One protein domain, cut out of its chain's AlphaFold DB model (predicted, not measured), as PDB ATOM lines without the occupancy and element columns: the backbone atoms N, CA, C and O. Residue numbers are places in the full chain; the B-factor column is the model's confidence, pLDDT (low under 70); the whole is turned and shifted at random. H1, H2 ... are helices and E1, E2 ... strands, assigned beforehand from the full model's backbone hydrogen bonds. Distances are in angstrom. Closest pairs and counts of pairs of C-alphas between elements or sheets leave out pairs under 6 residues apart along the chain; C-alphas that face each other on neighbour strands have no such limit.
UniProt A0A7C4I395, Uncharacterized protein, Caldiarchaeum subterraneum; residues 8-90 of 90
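What this domain is: This is residues 8 to 90 of the 90 residues of an uncharacterized protein of Caldiarchaeum subterraneum (UniProt A0A7C4I395). One long helix, H1, crosses one face of a four-stranded antiparallel sheet, whose other face is bare. Two shorter helices, H2 and H3, meet in a corner on the same side of the sheet as H1, near the end where E3 ends and E4 begins, and H3 packs on the first turns of H1. The 83 printed residues hold three named helices and four named strands, in the order H1 E1 H2 H3 E2 E3 E4; the sheet's order is E1, E4, E3, E2, and the class is mixed, helices and strands. The whole is compact and rounded, with a radius of gyration of the C-alphas of 11.6 A and spans of 30 by 27 by 21 A.

How they stand to each other: H1, residues 8 to 28, is on the sheet of E1, residues 32 to 35, E4, residues 84 to 89, E3, residues 73 to 79, and E2, residues 67 to 69, two layers with a helix on one face of a sheet. Its height over the sheet is 9.1 A, and it runs across the strands, at 66 degrees to E3 on the local plane. It lies over E3, and only just over E1 and E4, with 3 C-alphas falling on each; the C-alphas of Gly 18 and Leu 75, the closest of H1 and E3, are 6.4 A apart. Edge strand E1 is antiparallel to E4, with N 33 and O 87 within hydrogen-bond range at 2.9 A. H2, residues 37 to 45, only grazes the sheet, with its residues 37 to 43. H3, residues 51 to 61, also only grazes it, with residues 56 to 60. H2 and H3 touch at a steep tilt of 57 degrees, the closest C-alphas being those of Leu 44 and Gly 51, 5.5 A apart. H3 touches H1 with residues 9 to 14 of H1 alone, Ala 10 and Ala 58 having the closest C-alphas, 4.5 A apart. H1 and H2 are close but not clearly touching, 7.8 A between the C-alphas of Met 20 and Leu 43. E2, E3 and E4 form a meander, each strand the antiparallel neighbour of the one before, and E2 and E3, like E3 and E4, are a hairpin. N 68 and O 75 are 2.8 A apart, as are N 76 and O 86. E1 and E2 are apart. In H1, H2 and H3 every O i to N i+4 pair is within hydrogen-bond range.

Where its parts are: H1 begins at C-alpha 8, (152.475, 139.195, 126.343), and is 30.2 A long. E1 spans 9.8 A, H2 11.7 A, H3 15.3 A and E2 6.5 A. E3 is 18.7 A long, and E4, 16.6 A, ends at C-alpha 89, (142.350, 117.796, 125.806).

The domain as a whole: The C-alphas farthest apart, those of Gly 29 and Arg 61, are 31.7 A apart. The printed part has no cut, and the six links between elements are tight. Mean pLDDT of the printed part is 81.4; residues 46 to 53 and 62 to 65 are under 70.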
ATOM      1  N   THR A   8     152.109 140.142 127.407       78.88
ATOM      2  CA  THR A   8     152.475 139.195 126.343       78.88
ATOM      3  C   THR A   8     153.345 138.060 126.878       78.88
ATOM      4  O   THR A   8     153.021 136.896 126.687       78.88
ATOM      5  N   ARG A   9     154.375 138.381 127.673       78.56
ATOM      6  CA  ARG A   9     155.251 137.362 128.282       78.56
ATOM      7  C   ARG A   9     154.528 136.456 129.278       78.56
ATOM      8  O   ARG A   9     154.886 135.289 129.427       78.56
ATOM      9  N   ALA A  10     153.537 136.992 129.991       78.75
ATOM     10  CA  ALA A  10     152.711 136.202 130.896       78.75
ATOM     11  C   ALA A  10     151.877 135.181 130.111       78.75
ATOM     12  O   ALA A  10     151.882 134.000 130.452       78.75
ATOM     13  N   LEU A  11     151.237 135.625 129.025       81.31
ATOM     14  CA  LEU A  11     150.467 134.761 128.137       81.31
ATOM     15  C   LEU A  11     151.348 133.689 127.483       81.31
ATOM     16  O   LEU A  11     151.005 132.515 127.539       81.31
ATOM     17  N   GLU A  12     152.509 134.063 126.943       84.56
ATOM     18  CA  GLU A  12     153.489 133.121 126.379       84.56
ATOM     19  C   GLU A  12     153.906 132.055 127.396       84.56
ATOM     20  O   GLU A  12     154.003 130.876 127.065       84.56
ATOM     21  N   THR A  13     154.112 132.456 128.655       84.56
ATOM     22  CA  THR A  13     154.441 131.521 129.738       84.56
ATOM     23  C   THR A  13     153.303 130.526 129.954       84.56
ATOM     24  O   THR A  13     153.559 129.328 130.037       84.56
ATOM     25  N   ILE A  14     152.054 130.992 130.017       85.19
ATOM     26  CA  ILE A  14     150.881 130.133 130.226       85.19
ATOM     27  C   ILE A  14     150.679 129.180 129.042       85.19
ATOM     28  O   ILE A  14     150.501 127.983 129.256       85.19
ATOM     29  N   LEU A  15     150.776 129.680 127.806       87.12
ATOM     30  CA  LEU A  15     150.666 128.864 126.595       87.12
ATOM     31  C   LEU A  15     151.751 127.788 126.543       87.12
ATOM     32  O   LEU A  15     151.447 126.625 126.301       87.12
ATOM     33  N   ARG A  16     153.001 128.148 126.859       87.69
ATOM     34  CA  ARG A  16     154.105 127.185 126.938       87.69
ATOM     35  C   ARG A  16     153.821 126.079 127.953       87.69
ATOM     36  O   ARG A  16     154.088 124.918 127.667       87.69
ATOM     37  N   VAL A  17     153.269 126.418 129.120       87.38
ATOM     38  CA  VAL A  17     152.879 125.411 130.119       87.38
ATOM     39  C   VAL A  17     151.739 124.531 129.619       87.38
ATOM     40  O   VAL A  17     151.801 123.322 129.815       87.38
ATOM     41  N   GLY A  18     150.742 125.098 128.942       89.38
ATOM     42  CA  GLY A  18     149.664 124.322 128.327       89.38
ATOM     43  C   GLY A  18     150.167 123.315 127.290       89.38
ATOM     44  O   GLY A  18     149.772 122.154 127.339       89.38
ATOM     45  N   GLU A  19     151.113 123.703 126.430       91.25
ATOM     46  CA  GLU A  19     151.750 122.788 125.468       91.25
ATOM     47  C   GLU A  19     152.568 121.688 126.162       91.25
ATOM     48  O   GLU A  19     152.494 120.518 125.792       91.25
ATOM     49  N   MET A  20     153.314 122.024 127.220       90.19
ATOM     50  CA  MET A  20     154.027 121.014 128.010       90.19
ATOM     51  C   MET A  20     153.060 120.011 128.651       90.19
ATOM     52  O   MET A  20     153.355 118.819 128.692       90.19
ATOM     53  N   LEU A  21     151.914 120.480 129.147       90.12
ATOM     54  CA  LEU A  21     150.877 119.617 129.708       90.12
ATOM     55  C   LEU A  21     150.205 118.755 128.641       90.12
ATOM     56  O   LEU A  21     149.932 117.595 128.925       90.12
ATOM     57  N   ALA A  22     150.014 119.274 127.428       90.94
ATOM     58  CA  ALA A  22     149.510 118.490 126.306       90.94
ATOM     59  C   ALA A  22     150.439 117.322 125.965       90.94
ATOM     60  O   ALA A  22     149.976 116.189 125.882       90.94
ATOM     61  N   ASN A  23     151.750 117.564 125.892       91.38
ATOM     62  CA  ASN A  23     152.722 116.494 125.653       91.38
ATOM     63  C   ASN A  23     152.684 115.428 126.759       91.38
ATOM     64  O   ASN A  23     152.665 114.237 126.469       91.38
ATOM     65  N   VAL A  24     152.610 115.841 128.031       89.94
ATOM     66  CA  VAL A  24     152.511 114.894 129.157       89.94
ATOM     67  C   VAL A  24     151.187 114.122 129.135       89.94
ATOM     68  O   VAL A  24     151.161 112.945 129.495       89.94
ATOM     69  N   ALA A  25     150.089 114.767 128.740       90.06
ATOM     70  CA  ALA A  25     148.791 114.121 128.597       90.06
ATOM     71  C   ALA A  25     148.819 113.076 127.476       90.06
ATOM     72  O   ALA A  25     148.346 111.962 127.683       90.06
ATOM     73  N   ASP A  26     149.438 113.399 126.341       91.25
ATOM     74  CA  ASP A  26     149.608 112.490 125.207       91.25
ATOM     75  C   ASP A  26     150.493 111.291 125.561       91.25
ATOM     76  O   ASP A  26     150.097 110.152 125.316       91.25
ATOM     77  N   GLU A  27     151.630 111.517 126.229       90.81
ATOM     78  CA  GLU A  27     152.516 110.453 126.730       90.81
ATOM     79  C   GLU A  27     151.793 109.484 127.678       90.81
ATOM     80  O   GLU A  27     152.089 108.291 127.704       90.81
ATOM     81  N   LYS A  28     150.843 109.992 128.469       88.38
ATOM     82  CA  LYS A  28     150.083 109.206 129.451       88.38
ATOM     83  C   LYS A  28     148.727 108.718 128.935       88.38
ATOM     84  O   LYS A  28     148.021 108.039 129.678       88.38
ATOM     85  N   GLY A  29     148.337 109.076 127.710       91.12
ATOM     86  CA  GLY A  29     147.013 108.780 127.157       91.12
ATOM     87  C   GLY A  29     145.846 109.416 127.932       91.12
ATOM     88  O   GLY A  29     144.739 108.878 127.927       91.12
ATOM     89  N   LEU A  30     146.073 110.536 128.623       90.88
ATOM     90  CA  LEU A  30     145.075 111.202 129.463       90.88
ATOM     91  C   LEU A  30     144.305 112.267 128.677       90.88
ATOM     92  O   LEU A  30     144.877 113.051 127.924       90.88
ATOM     93  N   ARG A  31     142.988 112.334 128.895       90.62
ATOM     94  CA  ARG A  31     142.137 113.419 128.368       90.62
ATOM     95  C   ARG A  31     142.030 114.608 129.318       90.62
ATOM     96  O   ARG A  31     141.777 115.720 128.872       90.62
ATOM     97  N   GLU A  32     142.233 114.377 130.610       92.56
ATOM     98  CA  GLU A  32     142.156 115.398 131.647       92.56
ATOM     99  C   GLU A  32     143.281 115.198 132.662       92.56
ATOM    100  O   GLU A  32     143.651 114.068 132.989       92.56
ATOM    101  N   MET A  33     143.841 116.306 133.141       91.94
ATOM    102  CA  MET A  33     144.882 116.315 134.157       91.94
ATOM    103  C   MET A  33     144.666 117.466 135.131       91.94
ATOM    104  O   MET A  33     144.594 118.627 134.735       91.94
ATOM    105  N   VAL A  34     144.656 117.142 136.421       90.88
ATOM    106  CA  VAL A  34     144.728 118.135 137.492       90.88
ATOM    107  C   VAL A  34     146.183 118.269 137.911       90.88
ATOM    108  O   VAL A  34     146.840 117.291 138.265       90.88
ATOM    109  N   VAL A  35     146.704 119.486 137.833       88.06
ATOM    110  CA  VAL A  35     148.123 119.777 138.013       88.06
ATOM    111  C   VAL A  35     148.263 120.775 139.144       88.06
ATOM    112  O   VAL A  35     147.958 121.963 139.012       88.06
ATOM    113  N   GLY A  36     148.723 120.274 140.281       85.06
ATOM    114  CA  GLY A  36     148.986 121.080 141.452       85.06
ATOM    115  C   GLY A  36     150.376 121.705 141.437       85.06
ATOM    116  O   GLY A  36     151.189 121.609 140.512       85.06
ATOM    117  N   ARG A  37     150.683 122.355 142.554       79.50
ATOM    118  CA  ARG A  37     151.951 123.053 142.779       79.50
ATOM    119  C   ARG A  37     153.177 122.130 142.714       79.50
ATOM    120  O   ARG A  37     154.268 122.613 142.391       79.50
ATOM    121  N   GLY A  38     153.034 120.865 143.109       79.56
ATOM    122  CA  GLY A  38     154.121 119.883 143.131       79.56
ATOM    123  C   GLY A  38     154.484 119.432 141.720       79.56
ATOM    124  O   GLY A  38     155.643 119.511 141.315       79.56
ATOM    125  N   GLU A  39     153.469 119.083 140.942       82.88
ATOM    126  CA  GLU A  39     153.562 118.650 139.554       82.88
ATOM    127  C   GLU A  39     154.077 119.787 138.669       82.88
ATOM    128  O   GLU A  39     155.033 119.599 137.920       82.88
ATOM    129  N   LEU A  40     153.551 121.007 138.846       81.31
ATOM    130  CA  LEU A  40     154.070 122.206 138.180       81.31
ATOM    131  C   LEU A  40     155.545 122.450 138.495       81.31
ATOM    132  O   LEU A  40     156.311 122.869 137.630       81.31
ATOM    133  N   ARG A  41     155.967 122.191 139.738       77.25
ATOM    134  CA  ARG A  41     157.376 122.308 140.116       77.25
ATOM    135  C   ARG A  41     158.215 121.284 139.362       77.25
ATOM    136  O   ARG A  41     159.270 121.664 138.873       77.25
ATOM    137  N   MET A  42     157.782 120.031 139.267       79.56
ATOM    138  CA  MET A  42     158.514 118.992 138.532       79.56
ATOM    139  C   MET A  42     158.584 119.298 137.034       79.56
ATOM    140  O   MET A  42     159.655 119.187 136.442       79.56
ATOM    141  N   LEU A  43     157.474 119.757 136.454       81.12
ATOM    142  CA  LEU A  43     157.363 120.110 135.042       81.12
ATOM    143  C   LEU A  43     158.288 121.278 134.669       81.12
ATOM    144  O   LEU A  43     159.026 121.199 133.694       81.12
ATOM    145  N   LEU A  44     158.295 122.347 135.475       75.00
ATOM    146  CA  LEU A  44     159.044 123.576 135.185       75.00
ATOM    147  C   LEU A  44     160.502 123.541 135.661       75.00
ATOM    148  O   LEU A  44     161.355 124.217 135.085       75.00
ATOM    149  N   ASN A  45     160.815 122.774 136.710       72.56
ATOM    150  CA  ASN A  45     162.188 122.669 137.213       72.56
ATOM    151  C   ASN A  45     163.079 121.754 136.370       72.56
ATOM    152  O   ASN A  45     164.282 121.754 136.622       72.56
ATOM    153  N   ARG A  46     162.541 121.017 135.384       64.94
ATOM    154  CA  ARG A  46     163.375 120.320 134.391       64.94
ATOM    155  C   ARG A  46     164.315 121.283 133.656       64.94
ATOM    156  O   ARG A  46     165.407 120.869 133.294       64.94
ATOM    157  N   GLU A  47     163.941 122.558 133.512       57.81
ATOM    158  CA  GLU A  47     164.773 123.561 132.834       57.81
ATOM    159  C   GLU A  47     165.378 124.640 133.750       57.81
ATOM    160  O   GLU A  47     166.455 125.145 133.437       57.81
ATOM    161  N   ASN A  48     164.742 125.051 134.862       53.81
ATOM    162  CA  ASN A  48     165.366 125.996 135.806       53.81
ATOM    163  C   ASN A  48     164.545 126.252 137.084       53.81
ATOM    164  O   ASN A  48     163.321 126.355 137.044       53.81
ATOM    165  N   ARG A  49     165.219 126.546 138.212       59.47
ATOM    166  CA  ARG A  49     164.590 126.853 139.524       59.47
ATOM    167  C   ARG A  49     163.674 128.098 139.533       59.47
ATOM    168  O   ARG A  49     162.962 128.317 140.513       59.47
ATOM    169  N   ARG A  50     163.687 128.935 138.482       62.47
ATOM    170  CA  ARG A  50     162.919 130.201 138.383       62.47
ATOM    171  C   ARG A  50     161.583 130.093 137.628       62.47
ATOM    172  O   ARG A  50     160.774 131.012 137.743       62.47
ATOM    173  N   GLY A  51     161.324 129.002 136.899       60.94
ATOM    174  CA  GLY A  51     160.132 128.862 136.043       60.94
ATOM    175  C   GLY A  51     158.808 128.909 136.817       60.94
ATOM    176  O   GLY A  51     157.881 129.617 136.432       60.94
ATOM    177  N   LYS A  52     158.752 128.253 137.984       65.44
ATOM    178  CA  LYS A  52     157.576 128.265 138.871       65.44
ATOM    179  C   LYS A  52     157.191 129.673 139.335       65.44
ATOM    180  O   LYS A  52     156.007 130.011 139.374       65.44
ATOM    181  N   SER A  53     158.182 130.485 139.695       68.38
ATOM    182  CA  SER A  53     157.943 131.857 140.151       68.38
ATOM    183  C   SER A  53     157.382 132.723 139.026       68.38
ATOM    184  O   SER A  53     156.538 133.571 139.285       68.38
ATOM    185  N   LEU A  54     157.800 132.483 137.779       74.38
ATOM    186  CA  LEU A  54     157.277 133.192 136.613       74.38
ATOM    187  C   LEU A  54     155.855 132.754 136.256       74.38
ATOM    188  O   LEU A  54     155.023 133.625 136.048       74.38
ATOM    189  N   LEU A  55     155.542 131.453 136.261       77.56
ATOM    190  CA  LEU A  55     154.173 130.985 136.010       77.56
ATOM    191  C   LEU A  55     153.197 131.493 137.079       77.56
ATOM    192  O   LEU A  55     152.121 131.974 136.749       77.56
ATOM    193  N   THR A  56     153.580 131.426 138.357       77.81
ATOM    194  CA  THR A  56     152.719 131.914 139.448       77.81
ATOM    195  C   THR A  56     152.450 133.412 139.291       77.81
ATOM    196  O   THR A  56     151.309 133.844 139.405       77.81
ATOM    197  N   LEU A  57     153.477 134.199 138.946       76.88
ATOM    198  CA  LEU A  57     153.318 135.624 138.644       76.88
ATOM    199  C   LEU A  57     152.475 135.873 137.387       76.88
ATOM    200  O   LEU A  57     151.701 136.828 137.371       76.88
ATOM    201  N   ALA A  58     152.614 135.039 136.352       78.50
ATOM    202  CA  ALA A  58     151.813 135.123 135.135       78.50
ATOM    203  C   ALA A  58     150.336 134.901 135.451       78.50
ATOM    204  O   ALA A  58     149.522 135.760 135.131       78.50
ATOM    205  N   ILE A  59     150.018 133.809 136.151       79.31
ATOM    206  CA  ILE A  59     148.660 133.461 136.574       79.31
ATOM    207  C   ILE A  59     148.072 134.563 137.459       79.31
ATOM    208  O   ILE A  59     146.977 135.036 137.189       79.31
ATOM    209  N   GLN A  60     148.807 135.034 138.471       77.44
ATOM    210  CA  GLN A  60     148.329 136.100 139.358       77.44
ATOM    211  C   GLN A  60     148.085 137.420 138.618       77.44
ATOM    212  O   GLN A  60     147.125 138.122 138.923       77.44
ATOM    213  N   ARG A  61     148.912 137.765 137.620       72.00
ATOM    214  CA  ARG A  61     148.679 138.951 136.780       72.00
ATOM    215  C   ARG A  61     147.549 138.777 135.770       72.00
ATOM    216  O   ARG A  61     146.943 139.776 135.392       72.00
ATOM    217  N   PHE A  62     147.298 137.552 135.319       66.56
ATOM    218  CA  PHE A  62     146.235 137.210 134.373       66.56
ATOM    219  C   PHE A  62     144.976 136.656 135.042       66.56
ATOM    220  O   PHE A  62     144.093 136.193 134.332       66.56
ATOM    221  N   ALA A  63     144.843 136.762 136.367       55.91
ATOM    222  CA  ALA A  63     143.734 136.200 137.145       55.91
ATOM    223  C   ALA A  63     142.325 136.679 136.721       55.91
ATOM    224  O   ALA A  63     141.334 136.148 137.205       55.91
ATOM    225  N   ALA A  64     142.224 137.644 135.798       54.19
ATOM    226  CA  ALA A  64     140.982 138.003 135.114       54.19
ATOM    227  C   ALA A  64     140.475 136.914 134.141       54.19
ATOM    228  O   ALA A  64     139.279 136.842 133.879       54.19
ATOM    229  N   SER A  65     141.357 136.061 133.611       61.06
ATOM    230  CA  SER A  65     141.010 134.940 132.735       61.06
ATOM    231  C   SER A  65     141.259 133.629 133.473       61.06
ATOM    232  O   SER A  65     142.387 133.151 133.563       61.06
ATOM    233  N   GLN A  66     140.187 133.043 134.008       75.31
ATOM    234  CA  GLN A  66     140.218 131.737 134.680       75.31
ATOM    235  C   GLN A  66     140.423 130.569 133.703       75.31
ATOM    236  O   GLN A  66     140.632 129.443 134.135       75.31
ATOM    237  N   MET A  67     140.377 130.812 132.391       85.00
ATOM    238  CA  MET A  67     140.432 129.767 131.377       85.00
ATOM    239  C   MET A  67     141.163 130.244 130.121       85.00
ATOM    240  O   MET A  67     140.908 131.337 129.614       85.00
ATOM    241  N   PHE A  68     142.051 129.394 129.608       86.56
ATOM    242  CA  PHE A  68     142.784 129.565 128.360       86.56
ATOM    243  C   PHE A  68     142.404 128.432 127.417       86.56
ATOM    244  O   PHE A  68     142.555 127.261 127.760       86.56
ATOM    245  N   THR A  69     141.931 128.774 126.224       88.31
ATOM    246  CA  THR A  69     141.435 127.791 125.259       88.31
ATOM    247  C   THR A  69     142.229 127.890 123.971       88.31
ATOM    248  O   THR A  69     142.370 128.968 123.398       88.31
ATOM    249  N   THR A  70     142.709 126.749 123.494       89.00
ATOM    250  CA  THR A  70     143.279 126.570 122.159       89.00
ATOM    251  C   THR A  70     142.441 125.539 121.392       89.00
ATOM    252  O   THR A  70     141.594 124.862 121.983       89.00
ATOM    253  N   PRO A  71     142.649 125.369 120.075       90.25
ATOM    254  CA  PRO A  71     142.001 124.291 119.330       90.25
ATOM    255  C   PRO A  71     142.338 122.884 119.848       90.25
ATOM    256  O   PRO A  71     141.562 121.965 119.618       90.25
ATOM    257  N   ARG A  72     143.477 122.708 120.534       88.94
ATOM    258  CA  ARG A  72     143.980 121.398 120.984       88.94
ATOM    259  C   ARG A  72     143.645 121.080 122.436       88.94
ATOM    260  O   ARG A  72     143.549 119.915 122.808       88.94
ATOM    261  N   TRP A  73     143.522 122.101 123.276       93.75
ATOM    262  CA  TRP A  73     143.354 121.910 124.709       93.75
ATOM    263  C   TRP A  73     142.745 123.136 125.381       93.75
ATOM    264  O   TRP A  73     142.692 124.237 124.838       93.75
ATOM    265  N   THR A  74     142.269 122.931 126.598       92.31
ATOM    266  CA  THR A  74     141.790 123.968 127.506       92.31
ATOM    267  C   THR A  74     142.573 123.868 128.811       92.31
ATOM    268  O   THR A  74     142.817 122.770 129.306       92.31
ATOM    269  N   LEU A  75     142.994 125.006 129.349       91.31
ATOM    270  CA  LEU A  75     143.699 125.115 130.619       91.31
ATOM    271  C   LEU A  75     142.930 126.073 131.519       91.31
ATOM    272  O   LEU A  75     142.853 127.272 131.259       91.31
ATOM    273  N   GLU A  76     142.361 125.531 132.577       90.31
ATOM    274  CA  GLU A  76     141.609 126.263 133.582       90.31
ATOM    275  C   GLU A  76     142.490 126.500 134.812       90.31
ATOM    276  O   GLU A  76     143.237 125.624 135.246       90.31
ATOM    277  N   VAL A  77     142.421 127.706 135.366       88.19
ATOM    278  CA  VAL A  77     143.088 128.102 136.605       88.19
ATOM    279  C   VAL A  77     142.062 128.016 137.730       88.19
ATOM    280  O   VAL A  77     141.300 128.954 137.951       88.19
ATOM    281  N   ALA A  78     142.068 126.901 138.457       85.00
ATOM    282  CA  ALA A  78     141.139 126.664 139.560       85.00
ATOM    283  C   ALA A  78     141.505 127.462 140.828       85.00
ATOM    284  O   ALA A  78     140.625 127.928 141.546       85.00
ATOM    285  N   ASP A  79     142.801 127.656 141.102       82.38
ATOM    286  CA  ASP A  79     143.282 128.501 142.206       82.38
ATOM    287  C   ASP A  79     144.545 129.269 141.766       82.38
ATOM    288  O   ASP A  79     145.568 128.645 141.482       82.38
ATOM    289  N   PRO A  80     144.520 130.616 141.701       76.12
ATOM    290  CA  PRO A  80     145.675 131.428 141.311       76.12
ATOM    291  C   PRO A  80     146.677 131.699 142.451       76.12
ATOM    292  O   PRO A  80     147.840 132.023 142.192       76.12
ATOM    293  N   VAL A  81     146.263 131.591 143.718       77.25
ATOM    294  CA  VAL A  81     147.119 131.805 144.901       77.25
ATOM    295  C   VAL A  81     147.932 130.545 145.185       77.25
ATOM    296  O   VAL A  81     149.139 130.598 145.460       77.25
ATOM    297  N   LYS A  82     147.288 129.384 145.082       77.31
ATOM    298  CA  LYS A  82     147.936 128.077 145.094       77.31
ATOM    299  C   LYS A  82     147.751 127.455 143.710       77.31
ATOM    300  O   LYS A  82     146.827 126.672 143.564       77.31
ATOM    301  N   PRO A  83     148.638 127.757 142.736       74.62
ATOM    302  CA  PRO A  83     148.428 127.423 141.328       74.62
ATOM    303  C   PRO A  83     147.998 125.966 141.167       74.62
ATOM    304  O   PRO A  83     148.807 125.052 141.356       74.62
ATOM    305  N   LEU A  84     146.710 125.808 140.874       85.25
ATOM    306  CA  LEU A  84     146.036 124.561 140.562       85.25
ATOM    307  C   LEU A  84     145.459 124.728 139.166       85.25
ATOM    308  O   LEU A  84     144.629 125.609 138.935       85.25
ATOM    309  N   LEU A  85     145.954 123.917 138.243       88.69
ATOM    310  CA  LEU A  85     145.554 123.967 136.850       88.69
ATOM    311  C   LEU A  85     144.779 122.710 136.493       88.69
ATOM    312  O   LEU A  85     145.178 121.610 136.874       88.69
ATOM    313  N   ILE A  86     143.710 122.873 135.731       90.75
ATOM    314  CA  ILE A  86     142.963 121.768 135.148       90.75
ATOM    315  C   ILE A  86     143.191 121.834 133.645       90.75
ATOM    316  O   ILE A  86     142.751 122.761 132.968       90.75
ATOM    317  N   TYR A  87     143.938 120.868 133.132       92.88
ATOM    318  CA  TYR A  87     144.154 120.683 131.709       92.88
ATOM    319  C   TYR A  87     143.108 119.713 131.158       92.88
ATOM    320  O   TYR A  87     142.905 118.639 131.725       92.88
ATOM    321  N   ARG A  88     142.492 120.063 130.029       93.31
ATOM    322  CA  ARG A  88     141.576 119.204 129.272       93.31
ATOM    323  C   ARG A  88     141.978 119.184 127.804       93.31
ATOM    324  O   ARG A  88     142.100 120.240 127.181       93.31
ATOM    325  N   LYS A  89     142.149 117.996 127.242       89.88
ATOM    326  CA  LYS A  89     142.350 117.796 125.806       89.88
ATOM    327  C   LYS A  89     141.023 118.013 125.070       89.88
ATOM    328  O   LYS A  89     139.978 117.604 125.578       89.88
ATOM    329  N   ARG A  90     141.064 118.682 123.917       84.38
ATOM    330  CA  ARG A  90     139.907 118.851 123.026       84.38
ATOM    331  C   ARG A  90     139.905 117.823 121.904       84.38
ATOM    332  O   ARG A  90     141.005 117.360 121.528       84.38
TER     333      ARG A  90